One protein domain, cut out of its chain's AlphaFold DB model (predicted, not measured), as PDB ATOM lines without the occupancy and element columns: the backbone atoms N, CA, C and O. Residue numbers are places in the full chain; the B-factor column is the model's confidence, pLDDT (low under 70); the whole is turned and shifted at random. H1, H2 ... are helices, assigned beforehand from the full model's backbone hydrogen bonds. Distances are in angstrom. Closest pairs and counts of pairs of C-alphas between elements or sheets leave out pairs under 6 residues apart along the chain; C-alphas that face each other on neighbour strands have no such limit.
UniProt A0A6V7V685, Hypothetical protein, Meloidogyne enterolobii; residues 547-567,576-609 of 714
ATOM      1  N   PHE A 547     247.865 195.985 187.208       86.31
ATOM      2  CA  PHE A 547     249.085 195.480 187.828       86.31
ATOM      3  C   PHE A 547     249.951 196.628 188.358       86.31
ATOM      4  O   PHE A 547     250.379 196.609 189.514       86.31
ATOM      5  N   ASN A 548     250.170 197.658 187.536       84.44
ATOM      6  CA  ASN A 548     250.989 198.806 187.917       84.44
ATOM      7  C   ASN A 548     250.318 199.641 189.022       84.44
ATOM      8  O   ASN A 548     251.000 200.091 189.939       84.44
ATOM      9  N   GLU A 549     248.991 199.804 188.990       85.38
ATOM     10  CA  GLU A 549     248.243 200.454 190.078       85.38
ATOM     11  C   GLU A 549     248.465 199.751 191.421       85.38
ATOM     12  O   GLU A 549     248.781 200.406 192.414       85.38
ATOM     13  N   ARG A 550     248.375 198.417 191.449       86.44
ATOM     14  CA  ARG A 550     248.553 197.644 192.684       86.44
ATOM     15  C   ARG A 550     249.996 197.665 193.190       86.44
ATOM     16  O   ARG A 550     250.204 197.821 194.391       86.44
ATOM     17  N   ILE A 551     250.992 197.603 192.300       86.69
ATOM     18  CA  ILE A 551     252.400 197.808 192.682       86.69
ATOM     19  C   ILE A 551     252.603 199.192 193.302       86.69
ATOM     20  O   ILE A 551     253.233 199.300 194.355       86.69
ATOM     21  N   ASN A 552     252.068 200.246 192.680       85.88
ATOM     22  CA  ASN A 552     252.223 201.602 193.201       85.88
ATOM     23  C   ASN A 552     251.535 201.755 194.562       85.88
ATOM     24  O   ASN A 552     252.143 202.320 195.459       85.88
ATOM     25  N   GLN A 553     250.354 201.165 194.772       87.06
ATOM     26  CA  GLN A 553     249.686 201.153 196.082       87.06
ATOM     27  C   GLN A 553     250.535 200.482 197.176       87.06
ATOM     28  O   GLN A 553     250.668 201.025 198.275       87.06
ATOM     29  N   ILE A 554     251.144 199.325 196.881       85.12
ATOM     30  CA  ILE A 554     252.012 198.605 197.832       85.12
ATOM     31  C   ILE A 554     253.256 199.444 198.166       85.12
ATOM     32  O   ILE A 554     253.627 199.581 199.334       85.12
ATOM     33  N   LEU A 555     253.883 200.051 197.155       82.44
ATOM     34  CA  LEU A 555     255.079 200.878 197.331       82.44
ATOM     35  C   LEU A 555     254.777 202.227 198.012       82.44
ATOM     36  O   LEU A 555     255.562 202.681 198.840       82.44
ATOM     37  N   GLU A 556     253.641 202.868 197.728       78.62
ATOM     38  CA  GLU A 556     253.195 204.106 198.389       78.62
ATOM     39  C   GLU A 556     252.833 203.882 199.860       78.62
ATOM     40  O   GLU A 556     253.052 204.768 200.696       78.62
ATOM     41  N   GLY A 557     252.385 202.670 200.206       68.44
ATOM     42  CA  GLY A 557     252.229 202.223 201.588       68.44
ATOM     43  C   GLY A 557     253.499 202.400 202.436       68.44
ATOM     44  O   GLY A 557     253.389 202.591 203.649       68.44
ATOM     45  N   MET A 558     254.684 202.432 201.808       62.53
ATOM     46  CA  MET A 558     255.969 202.755 202.443       62.53
ATOM     47  C   MET A 558     256.051 204.214 202.911       62.53
ATOM     48  O   MET A 558     256.511 204.486 204.020       62.53
ATOM     49  N   ASN A 559     255.591 205.156 202.082       57.88
ATOM     50  CA  ASN A 559     255.729 206.594 202.326       57.88
ATOM     51  C   ASN A 559     254.666 207.121 203.302       57.88
ATOM     52  O   ASN A 559     254.969 207.965 204.144       57.88
ATOM     53  N   LEU A 560     253.434 206.602 203.232       53.00
ATOM     54  CA  LEU A 560     252.315 207.057 204.070       53.00
ATOM     55  C   LEU A 560     252.390 206.519 205.511       53.00
ATOM     56  O   LEU A 560     252.197 207.273 206.468       53.00
ATOM     57  N   LYS A 561     252.737 205.236 205.699       50.88
ATOM     58  CA  LYS A 561     252.889 204.642 207.045       50.88
ATOM     59  C   LYS A 561     254.182 205.074 207.747       50.88
ATOM     60  O   LYS A 561     254.255 205.011 208.971       50.88
ATOM     61  N   GLY A 562     255.173 205.565 206.998       48.34
ATOM     62  CA  GLY A 562     256.415 206.117 207.545       48.34
ATOM     63  C   GLY A 562     256.257 207.466 208.261       48.34
ATOM     64  O   GLY A 562     257.111 207.801 209.075       48.34
ATOM     65  N   ILE A 563     255.182 208.222 207.997       48.03
ATOM     66  CA  ILE A 563     254.939 209.551 208.596       48.03
ATOM     67  C   ILE A 563     253.888 209.481 209.719       48.03
ATOM     68  O   ILE A 563     254.063 210.119 210.756       48.03
ATOM     69  N   GLY A 564     252.829 208.676 209.561       47.97
ATOM     70  CA  GLY A 564     251.739 208.582 210.546       47.97
ATOM     71  C   GLY A 564     252.103 207.842 211.841       47.97
ATOM     72  O   GLY A 564     251.724 208.280 212.923       47.97
ATOM     73  N   ASP A 565     252.891 206.765 211.752       45.97
ATOM     74  CA  ASP A 565     253.292 205.949 212.915       45.97
ATOM     75  C   ASP A 565     254.552 206.496 213.625       45.97
ATOM     76  O   ASP A 565     254.921 206.048 214.711       45.97
ATOM     77  N   PHE A 566     255.219 207.491 213.023       48.47
ATOM     78  CA  PHE A 566     256.461 208.085 213.534       48.47
ATOM     79  C   PHE A 566     256.219 209.026 214.721       48.47
ATOM     80  O   PHE A 566     257.035 209.085 215.636       48.47
ATOM     81  N   ASN A 567     255.078 209.721 214.758       46.19
ATOM     82  CA  ASN A 567     254.781 210.685 215.824       46.19
ATOM     83  C   ASN A 567     254.055 210.072 217.036       46.19
ATOM     84  O   ASN A 567     254.062 210.676 218.103       46.19
ATOM     85  N   GLN A 576     269.970 206.121 217.522       52.19
ATOM     86  CA  GLN A 576     270.002 206.133 216.046       52.19
ATOM     87  C   GLN A 576     269.882 204.720 215.440       52.19
ATOM     88  O   GLN A 576     269.340 204.579 214.345       52.19
ATOM     89  N   PHE A 577     270.332 203.695 216.173       50.56
ATOM     90  CA  PHE A 577     270.251 202.281 215.799       50.56
ATOM     91  C   PHE A 577     268.808 201.765 215.711       50.56
ATOM     92  O   PHE A 577     268.507 200.942 214.857       50.56
ATOM     93  N   GLU A 578     267.896 202.292 216.534       60.19
ATOM     94  CA  GLU A 578     266.499 201.847 216.581       60.19
ATOM     95  C   GLU A 578     265.740 202.302 215.320       60.19
ATOM     96  O   GLU A 578     264.951 201.547 214.746       60.19
ATOM     97  N   ARG A 579     266.067 203.495 214.797       61.75
ATOM     98  CA  ARG A 579     265.460 204.061 213.577       61.75
ATOM     99  C   ARG A 579     265.789 203.261 212.315       61.75
ATOM    100  O   ARG A 579     264.920 203.124 211.457       61.75
ATOM    101  N   THR A 580     267.013 202.750 212.173       64.00
ATOM    102  CA  THR A 580     267.403 201.913 211.023       64.00
ATOM    103  C   THR A 580     266.733 200.544 211.079       64.00
ATOM    104  O   THR A 580     266.199 200.102 210.066       64.00
ATOM    105  N   THR A 581     266.646 199.912 212.254       71.62
ATOM    106  CA  THR A 581     265.900 198.651 212.427       71.62
ATOM    107  C   THR A 581     264.401 198.801 212.185       71.62
ATOM    108  O   THR A 581     263.815 197.945 211.528       71.62
ATOM    109  N   ILE A 582     263.771 199.889 212.642       70.50
ATOM    110  CA  ILE A 582     262.334 200.128 212.413       70.50
ATOM    111  C   ILE A 582     262.049 200.313 210.914       70.50
ATOM    112  O   ILE A 582     261.117 199.706 210.383       70.50
ATOM    113  N   LYS A 583     262.886 201.084 210.205       73.25
ATOM    114  CA  LYS A 583     262.796 201.224 208.741       73.25
ATOM    115  C   LYS A 583     262.982 199.878 208.033       73.25
ATOM    116  O   LYS A 583     262.188 199.542 207.159       73.25
ATOM    117  N   MET A 584     263.962 199.078 208.461       76.12
ATOM    118  CA  MET A 584     264.215 197.744 207.906       76.12
ATOM    119  C   MET A 584     263.026 196.795 208.117       76.12
ATOM    120  O   MET A 584     262.658 196.047 207.212       76.12
ATOM    121  N   GLN A 585     262.372 196.840 209.282       77.56
ATOM    122  CA  GLN A 585     261.181 196.033 209.562       77.56
ATOM    123  C   GLN A 585     260.003 196.416 208.660       77.56
ATOM    124  O   GLN A 585     259.304 195.534 208.158       77.56
ATOM    125  N   GLN A 586     259.783 197.713 208.429       77.31
ATOM    126  CA  GLN A 586     258.749 198.189 207.503       77.31
ATOM    127  C   GLN A 586     259.051 197.757 206.063       77.31
ATOM    128  O   GLN A 586     258.187 197.181 205.403       77.31
ATOM    129  N   GLN A 587     260.293 197.939 205.610       80.38
ATOM    130  CA  GLN A 587     260.763 197.502 204.294       80.38
ATOM    131  C   GLN A 587     260.613 195.986 204.100       80.38
ATOM    132  O   GLN A 587     260.137 195.543 203.060       80.38
ATOM    133  N   THR A 588     260.903 195.193 205.133       82.81
ATOM    134  CA  THR A 588     260.731 193.732 205.111       82.81
ATOM    135  C   THR A 588     259.260 193.324 204.990       82.81
ATOM    136  O   THR A 588     258.941 192.378 204.273       82.81
ATOM    137  N   LYS A 589     258.336 194.021 205.673       84.69
ATOM    138  CA  LYS A 589     256.892 193.746 205.550       84.69
ATOM    139  C   LYS A 589     256.400 194.005 204.126       84.69
ATOM    140  O   LYS A 589     255.712 193.159 203.568       84.69
ATOM    141  N   ILE A 590     256.811 195.128 203.539       84.62
ATOM    142  CA  ILE A 590     256.437 195.515 202.173       84.62
ATOM    143  C   ILE A 590     257.039 194.548 201.156       84.62
ATOM    144  O   ILE A 590     256.340 194.110 200.252       84.62
ATOM    145  N   TYR A 591     258.301 194.150 201.334       87.62
ATOM    146  CA  TYR A 591     258.929 193.131 200.494       87.62
ATOM    147  C   TYR A 591     258.136 191.816 200.506       87.62
ATOM    148  O   TYR A 591     257.880 191.243 199.450       87.62
ATOM    149  N   LYS A 592     257.680 191.354 201.680       87.56
ATOM    150  CA  LYS A 592     256.842 190.146 201.787       87.56
ATOM    151  C   LYS A 592     255.484 190.310 201.100       87.56
ATOM    152  O   LYS A 592     255.053 189.395 200.407       87.56
ATOM    153  N   GLU A 593     254.826 191.453 201.281       89.12
ATOM    154  CA  GLU A 593     253.546 191.764 200.629       89.12
ATOM    155  C   GLU A 593     253.689 191.799 199.100       89.12
ATOM    156  O   GLU A 593     252.902 191.176 198.389       89.12
ATOM    157  N   LEU A 594     254.749 192.440 198.601       89.50
ATOM    158  CA  LEU A 594     255.077 192.504 197.181       89.50
ATOM    159  C   LEU A 594     255.405 191.121 196.605       89.50
ATOM    160  O   LEU A 594     254.889 190.766 195.549       89.50
ATOM    161  N   ASN A 595     256.223 190.321 197.297       91.69
ATOM    162  CA  ASN A 595     256.573 188.971 196.853       91.69
ATOM    163  C   ASN A 595     255.327 188.075 196.764       91.69
ATOM    164  O   ASN A 595     255.142 187.377 195.771       91.69
ATOM    165  N   ASN A 596     254.437 188.129 197.762       90.19
ATOM    166  CA  ASN A 596     253.182 187.375 197.737       90.19
ATOM    167  C   ASN A 596     252.288 187.811 196.568       90.19
ATOM    168  O   ASN A 596     251.845 186.965 195.798       90.19
ATOM    169  N   PHE A 597     252.117 189.121 196.366       90.38
ATOM    170  CA  PHE A 597     251.369 189.651 195.227       90.38
ATOM    171  C   PHE A 597     251.922 189.161 193.878       90.38
ATOM    172  O   PHE A 597     251.158 188.726 193.015       90.38
ATOM    173  N   LEU A 598     253.246 189.194 193.688       90.44
ATOM    174  CA  LEU A 598     253.877 188.736 192.448       90.44
ATOM    175  C   LEU A 598     253.725 187.219 192.245       90.44
ATOM    176  O   LEU A 598     253.466 186.782 191.122       90.44
ATOM    177  N   LYS A 599     253.823 186.412 193.313       90.56
ATOM    178  CA  LYS A 599     253.536 184.967 193.259       90.56
ATOM    179  C   LYS A 599     252.095 184.693 192.838       90.56
ATOM    180  O   LYS A 599     251.870 183.844 191.977       90.56
ATOM    181  N   ASP A 600     251.139 185.409 193.423       89.69
ATOM    182  CA  ASP A 600     249.710 185.245 193.144       89.69
ATOM    183  C   ASP A 600     249.366 185.658 191.708       89.69
ATOM    184  O   ASP A 600     248.585 184.977 191.037       89.69
ATOM    185  N   PHE A 601     250.006 186.719 191.203       89.06
ATOM    186  CA  PHE A 601     249.878 187.161 189.815       89.06
ATOM    187  C   PHE A 601     250.396 186.105 188.827       89.06
ATOM    188  O   PHE A 601     249.672 185.710 187.915       89.06
ATOM    189  N   ILE A 602     251.618 185.594 189.025       89.31
ATOM    190  CA  ILE A 602     252.209 184.590 188.124       89.31
ATOM    191  C   ILE A 602     251.425 183.271 188.162       89.31
ATOM    192  O   ILE A 602     251.155 182.702 187.101       89.31
ATOM    193  N   ASN A 603     251.002 182.816 189.348       87.38
ATOM    194  CA  ASN A 603     250.198 181.599 189.522       87.38
ATOM    195  C   ASN A 603     248.732 181.753 189.071       87.38
ATOM    196  O   ASN A 603     247.983 180.782 189.145       87.38
ATOM    197  N   ARG A 604     248.312 182.941 188.607       84.00
ATOM    198  CA  ARG A 604     246.936 183.236 188.164       84.00
ATOM    199  C   ARG A 604     245.878 182.981 189.250       84.00
ATOM    200  O   ARG A 604     244.776 182.533 188.948       84.00
ATOM    201  N   VAL A 605     246.215 183.252 190.513       76.56
ATOM    202  CA  VAL A 605     245.317 183.027 191.662       76.56
ATOM    203  C   VAL A 605     244.287 184.152 191.790       76.56
ATOM    204  O   VAL A 605     243.120 183.892 192.069       76.56
ATOM    205  N   ASP A 606     244.712 185.398 191.557       66.94
ATOM    206  CA  ASP A 606     243.899 186.599 191.766       66.94
ATOM    207  C   ASP A 606     243.290 187.110 190.436       66.94
ATOM    208  O   ASP A 606     243.972 187.806 189.674       66.94
ATOM    209  N   PRO A 607     241.989 186.882 190.150       63.56
ATOM    210  CA  PRO A 607     241.351 187.367 188.918       63.56
ATOM    211  C   PRO A 607     241.237 188.901 188.857       63.56
ATOM    212  O   PRO A 607     241.036 189.479 187.793       63.56
ATOM    213  N   LYS A 608     241.388 189.588 189.998       62.59
ATOM    214  CA  LYS A 608     241.317 191.056 190.102       62.59
ATOM    215  C   LYS A 608     242.565 191.776 189.580       62.59
ATOM    216  O   LYS A 608     242.501 192.973 189.326       62.59
ATOM    217  N   CYS A 609     243.694 191.080 189.443       59.88
ATOM    218  CA  CYS A 609     244.976 191.685 189.060       59.88
ATOM    219  C   CYS A 609     245.193 191.749 187.538       59.88
ATOM    220  O   CYS A 609     246.172 192.349 187.088       59.88
TER     221      CYS A 609
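AT A GLANCE: This is residues 547 to 567 and 576 to 609 of the 714 residues of the protein "Hypothetical protein" of Meloidogyne enterolobii (UniProt A0A6V7V685). Two helices lie side by side and run opposite ways, H1 the shorter and H2 the longer, making a rod. Residues 603 to 609, after H2, fold back toward the beginning of H1, and the link between the helices at the other end is cut. The printed part has 55 residues with two named helices, H1 then H2, and no named strand; the class is all helix. It is loose, with a radius of gyration of the C-alphas of 13.5 A, and spans 43 by 17 by 13 A.

HOW THE PARTS SIT: H1, residues 547 to 564, touches H2, residues 576 to 602, at a shallow tilt of 19 degrees, opposite ways. The closest C-alphas are those of Ile 554 and Leu 594, 6.9 A apart. H1 touches with residues 551 to 558 alone, and H2 with residues 586 to 594 alone. Of the O i to N i+4 pairs, 11 of 14 in H1 and 22 of 23 in H2 are within hydrogen-bond range.

IN THESE COORDINATES: H1 begins at C-alpha 547 (249.085, 195.480, 187.828) and measures 26.4 A from first to last C-alpha. H2 measures 39.5 A and ends at C-alpha 602 (252.209, 184.590, 188.124).

THE WHOLE: The C-alphas of Gln 576 and Pro 607 are the two farthest apart, at 43.7 A. Residues 568 to 575 are not printed, and C-alphas 567 and 576 are 15.9 A apart across this cut. The pLDDT is under 70 in residues 557 to 567, 576 to 580 and 606 to 609.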